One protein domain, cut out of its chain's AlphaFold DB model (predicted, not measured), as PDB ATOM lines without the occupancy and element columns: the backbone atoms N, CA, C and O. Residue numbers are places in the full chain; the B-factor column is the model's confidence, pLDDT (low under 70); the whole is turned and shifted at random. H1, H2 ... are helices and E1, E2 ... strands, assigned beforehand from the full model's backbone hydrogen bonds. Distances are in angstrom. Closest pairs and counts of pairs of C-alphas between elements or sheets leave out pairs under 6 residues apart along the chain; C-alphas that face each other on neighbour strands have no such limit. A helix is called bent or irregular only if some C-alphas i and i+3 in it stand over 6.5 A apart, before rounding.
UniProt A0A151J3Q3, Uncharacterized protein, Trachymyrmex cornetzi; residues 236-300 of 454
ATOM      1  N   LEU A 236      96.182 108.233  83.213       75.12
ATOM      2  CA  LEU A 236      96.028 109.689  83.219       75.12
ATOM      3  C   LEU A 236      95.183 110.139  82.024       75.12
ATOM      4  O   LEU A 236      95.510 109.848  80.872       75.12
ATOM      5  N   THR A 237      94.109 110.877  82.291       76.75
ATOM      6  CA  THR A 237      93.252 111.488  81.270       76.75
ATOM      7  C   THR A 237      93.346 113.011  81.353       76.75
ATOM      8  O   THR A 237      93.373 113.599  82.433       76.75
ATOM      9  N   LYS A 238      93.445 113.678  80.198       71.44
ATOM     10  CA  LYS A 238      93.454 115.144  80.115       71.44
ATOM     11  C   LYS A 238      92.031 115.631  79.857       71.44
ATOM     12  O   LYS A 238      91.443 115.270  78.845       71.44
ATOM     13  N   ASN A 239      91.508 116.498  80.726       70.62
ATOM     14  CA  ASN A 239      90.177 117.096  80.545       70.62
ATOM     15  C   ASN A 239      90.182 118.307  79.589       70.62
ATOM     16  O   ASN A 239      89.127 118.736  79.132       70.62
ATOM     17  N   ARG A 240      91.360 118.873  79.289       71.00
ATOM     18  CA  ARG A 240      91.566 119.958  78.316       71.00
ATOM     19  C   ARG A 240      92.850 119.711  77.531       71.00
ATOM     20  O   ARG A 240      93.890 119.431  78.127       71.00
ATOM     21  N   VAL A 241      92.778 119.823  76.208       66.19
ATOM     22  CA  VAL A 241      93.950 119.801  75.325       66.19
ATOM     23  C   VAL A 241      94.434 121.238  75.178       66.19
ATOM     24  O   VAL A 241      93.690 122.092  74.709       66.19
ATOM     25  N   VAL A 242      95.657 121.514  75.624       70.38
ATOM     26  CA  VAL A 242      96.350 122.777  75.344       70.38
ATOM     27  C   VAL A 242      97.451 122.436  74.349       70.38
ATOM     28  O   VAL A 242      98.373 121.693  74.693       70.38
ATOM     29  N   GLU A 243      97.316 122.901  73.107       66.12
ATOM     30  CA  GLU A 243      98.334 122.692  72.073       66.12
ATOM     31  C   GLU A 243      99.679 123.278  72.520       66.12
ATOM     32  O   GLU A 243      99.747 124.380  73.062       66.12
ATOM     33  N   GLY A 244     100.754 122.508  72.335       63.56
ATOM     34  CA  GLY A 244     102.119 122.916  72.678       63.56
ATOM     35  C   GLY A 244     102.512 122.806  74.159       63.56
ATOM     36  O   GLY A 244     103.662 123.081  74.489       63.56
ATOM     37  N   ALA A 245     101.620 122.384  75.066       64.62
ATOM     38  CA  ALA A 245     101.950 122.255  76.487       64.62
ATOM     39  C   ALA A 245     102.462 120.849  76.858       64.62
ATOM     40  O   ALA A 245     101.718 119.861  76.825       64.62
ATOM     41  N   ASN A 246     103.718 120.771  77.307       63.19
ATOM     42  CA  ASN A 246     104.259 119.582  77.967       63.19
ATOM     43  C   ASN A 246     103.674 119.463  79.382       63.19
ATOM     44  O   ASN A 246     103.849 120.349  80.217       63.19
ATOM     45  N   VAL A 247     102.967 118.363  79.657       66.44
ATOM     46  CA  VAL A 247     102.410 118.065  80.986       66.44
ATOM     47  C   VAL A 247     103.300 117.028  81.649       66.44
ATOM     48  O   VAL A 247     103.407 115.910  81.155       66.44
ATOM     49  N   ALA A 248     103.902 117.396  82.776       69.12
ATOM     50  CA  ALA A 248     104.684 116.500  83.614       69.12
ATOM     51  C   ALA A 248     104.008 116.333  84.976       69.12
ATOM     52  O   ALA A 248     103.392 117.264  85.505       69.12
ATOM     53  N   LEU A 249     104.132 115.140  85.553       74.00
ATOM     54  CA  LEU A 249     103.770 114.922  86.945       74.00
ATOM     55  C   LEU A 249     104.774 115.660  87.838       74.00
ATOM     56  O   LEU A 249     105.977 115.612  87.603       74.00
ATOM     57  N   ARG A 250     104.273 116.366  88.854       74.62
ATOM     58  CA  ARG A 250     105.119 117.019  89.863       74.62
ATOM     59  C   ARG A 250     105.761 115.974  90.781       74.62
ATOM     60  O   ARG A 250     105.226 114.879  90.952       74.62
ATOM     61  N   ASN A 251     106.854 116.367  91.429       80.00
ATOM     62  CA  ASN A 251     107.518 115.604  92.483       80.00
ATOM     63  C   ASN A 251     106.503 115.048  93.499       80.00
ATOM     64  O   ASN A 251     105.670 115.786  94.022       80.00
ATOM     65  N   ASN A 252     106.596 113.751  93.780       82.56
ATOM     66  CA  ASN A 252     105.744 112.971  94.674       82.56
ATOM     67  C   ASN A 252     104.240 112.975  94.326       82.56
ATOM     68  O   ASN A 252     103.419 112.783  95.221       82.56
ATOM     69  N   CYS A 253     103.853 113.150  93.055       82.50
ATOM     70  CA  CYS A 253     102.447 113.270  92.625       82.50
ATOM     71  C   CYS A 253     101.490 112.209  93.202       82.50
ATOM     72  O   CYS A 253     100.383 112.548  93.604       82.50
ATOM     73  N   VAL A 254     101.915 110.945  93.281       85.69
ATOM     74  CA  VAL A 254     101.111 109.839  93.827       85.69
ATOM     75  C   VAL A 254     100.919 109.990  95.334       85.69
ATOM     76  O   VAL A 254      99.838 109.751  95.854       85.69
ATOM     77  N   VAL A 255     101.945 110.452  96.047       85.94
ATOM     78  CA  VAL A 255     101.904 110.626  97.505       85.94
ATOM     79  C   VAL A 255     100.950 111.761  97.903       85.94
ATOM     80  O   VAL A 255     100.376 111.729  98.985       85.94
ATOM     81  N   PHE A 256     100.714 112.735  97.017       87.12
ATOM     82  CA  PHE A 256      99.692 113.774  97.206       87.12
ATOM     83  C   PHE A 256      98.248 113.255  97.130       87.12
ATOM     84  O   PHE A 256      97.336 113.990  97.501       87.12
ATOM     85  N   MET A 257      98.024 112.017  96.679       86.81
ATOM     86  CA  MET A 257      96.698 111.390  96.722       86.81
ATOM     87  C   MET A 257      96.324 110.913  98.133       86.81
ATOM     88  O   MET A 257      95.156 110.638  98.388       86.81
ATOM     89  N   PHE A 258      97.299 110.829  99.044       87.38
ATOM     90  CA  PHE A 258      97.108 110.339 100.404       87.38
ATOM     91  C   PHE A 258      97.212 111.486 101.409       87.38
ATOM     92  O   PHE A 258      98.253 112.140 101.526       87.38
ATOM     93  N   ASP A 259      96.150 111.687 102.185       87.50
ATOM     94  CA  ASP A 259      96.189 112.589 103.339       87.50
ATOM     95  C   ASP A 259      96.995 111.975 104.494       87.50
ATOM     96  O   ASP A 259      97.718 112.666 105.212       87.50
ATOM     97  N   GLU A 260      96.945 110.650 104.632       87.06
ATOM     98  CA  GLU A 260      97.568 109.926 105.730       87.06
ATOM     99  C   GLU A 260      98.058 108.541 105.302       87.06
ATOM    100  O   GLU A 260      97.382 107.827 104.565       87.06
ATOM    101  N   ILE A 261      99.231 108.150 105.806       87.31
ATOM    102  CA  ILE A 261      99.731 106.774 105.758       87.31
ATOM    103  C   ILE A 261     100.093 106.354 107.177       87.31
ATOM    104  O   ILE A 261     100.776 107.084 107.904       87.31
ATOM    105  N   ARG A 262      99.646 105.159 107.558       85.19
ATOM    106  CA  ARG A 262      99.821 104.591 108.890       85.19
ATOM    107  C   ARG A 262     100.295 103.148 108.794       85.19
ATOM    108  O   ARG A 262      99.785 102.380 107.982       85.19
ATOM    109  N   TYR A 263     101.255 102.796 109.639       81.50
ATOM    110  CA  TYR A 263     101.735 101.433 109.805       81.50
ATOM    111  C   TYR A 263     101.248 100.886 111.144       81.50
ATOM    112  O   TYR A 263     101.503 101.480 112.193       81.50
ATOM    113  N   GLU A 264     100.546  99.756 111.103       79.12
ATOM    114  CA  GLU A 264     100.011  99.083 112.283       79.12
ATOM    115  C   GLU A 264     100.603  97.678 112.402       79.12
ATOM    116  O   GLU A 264     100.668  96.934 111.423       79.12
ATOM    117  N   LEU A 265     100.993  97.295 113.617       77.19
ATOM    118  CA  LEU A 265     101.415  95.940 113.952       77.19
ATOM    119  C   LEU A 265     100.442  95.377 114.986       77.19
ATOM    120  O   LEU A 265     100.281  95.946 116.063       77.19
ATOM    121  N   ASN A 266      99.774  94.270 114.656       75.44
ATOM    122  CA  ASN A 266      98.744  93.651 115.505       75.44
ATOM    123  C   ASN A 266      97.633  94.630 115.946       75.44
ATOM    124  O   ASN A 266      97.146  94.556 117.072       75.44
ATOM    125  N   GLY A 267      97.248  95.564 115.069       73.31
ATOM    126  CA  GLY A 267      96.229  96.586 115.347       73.31
ATOM    127  C   GLY A 267      96.708  97.756 116.214       73.31
ATOM    128  O   GLY A 267      95.900  98.595 116.604       73.31
ATOM    129  N   VAL A 268      98.006  97.825 116.526       76.69
ATOM    130  CA  VAL A 268      98.624  98.953 117.229       76.69
ATOM    131  C   VAL A 268      99.365  99.823 116.223       76.69
ATOM    132  O   VAL A 268     100.213  99.328 115.483       76.69
ATOM    133  N   GLU A 269      99.069 101.122 116.208       78.00
ATOM    134  CA  GLU A 269      99.792 102.111 115.403       78.00
ATOM    135  C   GLU A 269     101.262 102.191 115.842       78.00
ATOM    136  O   GLU A 269     101.566 102.508 116.992       78.00
ATOM    137  N   ILE A 270     102.170 101.902 114.913       76.81
ATOM    138  CA  ILE A 270     103.623 101.957 115.112       76.81
ATOM    139  C   ILE A 270     104.195 103.257 114.547       76.81
ATOM    140  O   ILE A 270     105.074 103.869 115.155       76.81
ATOM    141  N   ASP A 271     103.693 103.691 113.388       75.88
ATOM    142  CA  ASP A 271     104.073 104.966 112.787       75.88
ATOM    143  C   ASP A 271     102.930 105.560 111.964       75.88
ATOM    144  O   ASP A 271     102.084 104.843 111.424       75.88
ATOM    145  N   ARG A 272     102.922 106.888 111.858       78.94
ATOM    146  CA  ARG A 272     101.889 107.650 111.158       78.94
ATOM    147  C   ARG A 272     102.469 108.932 110.594       78.94
ATOM    148  O   ARG A 272     103.122 109.701 111.298       78.94
ATOM    149  N   ASN A 273     102.147 109.205 109.337       76.88
ATOM    150  CA  ASN A 273     102.479 110.456 108.676       76.88
ATOM    151  C   ASN A 273     101.216 111.059 108.052       76.88
ATOM    152  O   ASN A 273     100.473 110.366 107.362       76.88
ATOM    153  N   ARG A 274     100.993 112.351 108.302       82.19
ATOM    154  CA  ARG A 274      99.901 113.151 107.736       82.19
ATOM    155  C   ARG A 274     100.442 114.160 106.739       82.19
ATOM    156  O   ARG A 274     101.585 114.601 106.861       82.19
ATOM    157  N   ASN A 275      99.599 114.583 105.803       81.94
ATOM    158  CA  ASN A 275      99.979 115.446 104.687       81.94
ATOM    159  C   ASN A 275     101.179 114.863 103.930       81.94
ATOM    160  O   ASN A 275     102.165 115.561 103.672       81.94
ATOM    161  N   VAL A 276     101.125 113.563 103.632       81.56
ATOM    162  CA  VAL A 276     102.302 112.774 103.238       81.56
ATOM    163  C   VAL A 276     102.979 113.351 101.997       81.56
ATOM    164  O   VAL A 276     104.208 113.401 101.930       81.56
ATOM    165  N   GLY A 277     102.200 113.864 101.039       77.88
ATOM    166  CA  GLY A 277     102.730 114.557  99.864       77.88
ATOM    167  C   GLY A 277     103.582 115.777 100.227       77.88
ATOM    168  O   GLY A 277     104.702 115.915  99.738       77.88
ATOM    169  N   ILE A 278     103.112 116.630 101.143       76.38
ATOM    170  CA  ILE A 278     103.830 117.840 101.574       76.38
ATOM    171  C   ILE A 278     105.075 117.465 102.382       76.38
ATOM    172  O   ILE A 278     106.171 117.944 102.088       76.38
ATOM    173  N   THR A 279     104.926 116.597 103.386       73.75
ATOM    174  CA  THR A 279     106.016 116.256 104.310       73.75
ATOM    175  C   THR A 279     107.147 115.513 103.604       73.75
ATOM    176  O   THR A 279     108.314 115.860 103.792       73.75
ATOM    177  N   SER A 280     106.828 114.547 102.736       69.56
ATOM    178  CA  SER A 280     107.827 113.832 101.930       69.56
ATOM    179  C   SER A 280     108.514 114.746 100.919       69.56
ATOM    180  O   SER A 280     109.719 114.633 100.719       69.56
ATOM    181  N   THR A 281     107.786 115.691 100.322       73.44
ATOM    182  CA  THR A 281     108.354 116.639  99.357       73.44
ATOM    183  C   THR A 281     109.319 117.612 100.019       73.44
ATOM    184  O   THR A 281     110.434 117.780  99.535       73.44
ATOM    185  N   LEU A 282     108.941 118.204 101.154       68.38
ATOM    186  CA  LEU A 282     109.824 119.086 101.922       68.38
ATOM    187  C   LEU A 282     111.053 118.343 102.442       68.38
ATOM    188  O   LEU A 282     112.169 118.835 102.297       68.38
ATOM    189  N   LYS A 283     110.865 117.137 102.992       57.53
ATOM    190  CA  LYS A 283     111.980 116.284 103.413       57.53
ATOM    191  C   LYS A 283     112.917 116.028 102.242       57.53
ATOM    192  O   LYS A 283     114.114 116.243 102.371       57.53
ATOM    193  N   ASN A 284     112.371 115.659 101.088       61.06
ATOM    194  CA  ASN A 284     113.173 115.387  99.912       61.06
ATOM    195  C   ASN A 284     113.931 116.629  99.429       61.06
ATOM    196  O   ASN A 284     115.123 116.529  99.191       61.06
ATOM    197  N   TYR A 285     113.327 117.817  99.401       60.22
ATOM    198  CA  TYR A 285     114.061 119.045  99.061       60.22
ATOM    199  C   TYR A 285     115.246 119.339  99.989       60.22
ATOM    200  O   TYR A 285     116.229 119.929  99.551       60.22
ATOM    201  N   VAL A 286     115.155 118.946 101.259       50.44
ATOM    202  CA  VAL A 286     116.194 119.214 102.264       50.44
ATOM    203  C   VAL A 286     117.236 118.092 102.334       50.44
ATOM    204  O   VAL A 286     118.379 118.352 102.697       50.44
ATOM    205  N   THR A 287     116.864 116.849 102.011       49.75
ATOM    206  CA  THR A 287     117.707 115.667 102.263       49.75
ATOM    207  C   THR A 287     118.053 114.844 101.026       49.75
ATOM    208  O   THR A 287     118.854 113.919 101.137       49.75
ATOM    209  N   VAL A 288     117.424 115.085  99.873       53.50
ATOM    210  CA  VAL A 288     117.721 114.340  98.641       53.50
ATOM    211  C   VAL A 288     119.010 114.881  98.045       53.50
ATOM    212  O   VAL A 288     119.044 115.936  97.418       53.50
ATOM    213  N   SER A 289     120.077 114.119  98.252       50.81
ATOM    214  CA  SER A 289     121.284 114.151  97.440       50.81
ATOM    215  C   SER A 289     120.965 113.776  95.985       50.81
ATOM    216  O   SER A 289     119.964 113.115  95.687       50.81
ATOM    217  N   SER A 290     121.811 114.212  95.054       53.97
ATOM    218  CA  SER A 290     121.614 114.010  93.613       53.97
ATOM    219  C   SER A 290     121.481 112.531  93.214       53.97
ATOM    220  O   SER A 290     120.688 112.228  92.325       53.97
ATOM    221  N   ASP A 291     122.131 111.586  93.901       43.97
ATOM    222  CA  ASP A 291     121.938 110.141  93.689       43.97
ATOM    223  C   ASP A 291     120.501 109.691  94.019       43.97
ATOM    224  O   ASP A 291     119.850 109.020  93.211       43.97
ATOM    225  N   ARG A 292     119.950 110.133  95.160       51.00
ATOM    226  CA  ARG A 292     118.573 109.809  95.558       51.00
ATOM    227  C   ARG A 292     117.548 110.395  94.597       51.00
ATOM    228  O   ARG A 292     116.487 109.799  94.431       51.00
ATOM    229  N   SER A 293     117.854 111.511  93.937       60.16
ATOM    230  CA  SER A 293     116.956 112.093  92.934       60.16
ATOM    231  C   SER A 293     116.787 111.192  91.703       60.16
ATOM    232  O   SER A 293     115.694 111.132  91.150       60.16
ATOM    233  N   VAL A 294     117.808 110.398  91.338       54.25
ATOM    234  CA  VAL A 294     117.730 109.424  90.231       54.25
ATOM    235  C   VAL A 294     116.750 108.300  90.562       54.25
ATOM    236  O   VAL A 294     115.914 107.940  89.734       54.25
ATOM    237  N   ILE A 295     116.824 107.764  91.783       56.19
ATOM    238  CA  ILE A 295     115.929 106.699  92.266       56.19
ATOM    239  C   ILE A 295     114.485 107.211  92.354       56.19
ATOM    240  O   ILE A 295     113.545 106.463  92.102       56.19
ATOM    241  N   LEU A 296     114.310 108.499  92.661       64.94
ATOM    242  CA  LEU A 296     113.013 109.157  92.799       64.94
ATOM    243  C   LEU A 296     112.435 109.694  91.474       64.94
ATOM    244  O   LEU A 296     111.404 110.375  91.499       64.94
ATOM    245  N   ARG A 297     113.024 109.359  90.314       67.56
ATOM    246  CA  ARG A 297     112.469 109.703  88.988       67.56
ATOM    247  C   ARG A 297     111.065 109.155  88.770       67.56
ATOM    248  O   ARG A 297     110.219 109.837  88.201       67.56
ATOM    249  N   ASN A 298     110.787 107.952  89.271       63.44
ATOM    250  CA  ASN A 298     109.443 107.365  89.251       63.44
ATOM    251  C   ASN A 298     108.430 108.170  90.091       63.44
ATOM    252  O   ASN A 298     107.236 108.145  89.813       63.44
ATOM    253  N   ALA A 299     108.911 108.916  91.085       70.94
ATOM    254  CA  ALA A 299     108.150 109.876  91.869       70.94
ATOM    255  C   ALA A 299     108.255 111.303  91.291       70.94
ATOM    256  O   ALA A 299     107.972 112.265  91.995       70.94
ATOM    257  N   GLY A 300     108.667 111.464  90.030       68.81
ATOM    258  CA  GLY A 300     108.728 112.743  89.318       68.81
ATOM    259  C   GLY A 300     109.930 113.638  89.643       68.81
ATOM    260  O   GLY A 300     110.009 114.727  89.084       68.81
TER     261      GLY A 300
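This is residues 236 to 300 of the 454 residues of an uncharacterized protein of Trachymyrmex cornetzi (UniProt A0A151J3Q3). A long loop lies to one side, a two-stranded hairpin, E1 and E2, reaches out to the other, and two helices rise between them: H1 makes a corner with the end of the hairpin, and H2 folds back without reaching H1. Residues 239 to 246 of the opening loop stick out free. The printed part has 65 residues, with two named strands and then two named helices, in the order E1, E2, H1, H2; the sheet, E1 - E2, is antiparallel and the class is mixed. It is only just loose, close to extended, with a radius of gyration of the C-alphas of 15.6 A, and flat, spanning 52 by 31 by 16 A.

Residues 236 to 259 hold no named element. E1, residues 260 to 265, and E2, residues 268 to 274, are antiparallel neighbours at 165 degrees and form a hairpin; N 263 and O 271 are 2.8 A apart and N 273 and O 261 2.9 A, both within hydrogen-bond range. The closest C-alphas of E1 and H1, residues 276 to 287, are those of Glu 260 and Val 276, 6.1 A apart. H2, residues 290 to 299, is apart from E1, E2 and H1. In H1 every O i to N i+4 pair is within hydrogen-bond range; in H2 2 of 6 are, beside 6 of 7 O i to N i+3 pairs. H2 is irregular: C-alphas 295 and 298 are 7.2 A apart.

E1 begins at C-alpha 260, (97.568, 109.926, 105.730), and is 16.7 A long; E2 is 17.1 A. H1 is 15.7 A long and H2 14.2 A, ending at C-alpha 299, (108.150, 109.876, 91.869).

The C-alphas farthest apart, those of Glu 243 and Asn 266, are 52.2 A apart. The printed part has no cut, and the links E1 to E2, E2 to H1 and H1 to H2 are tight. The mean pLDDT of the printed part is 71.4; residues 243 to 248 and 282 to 298 are among those under 70.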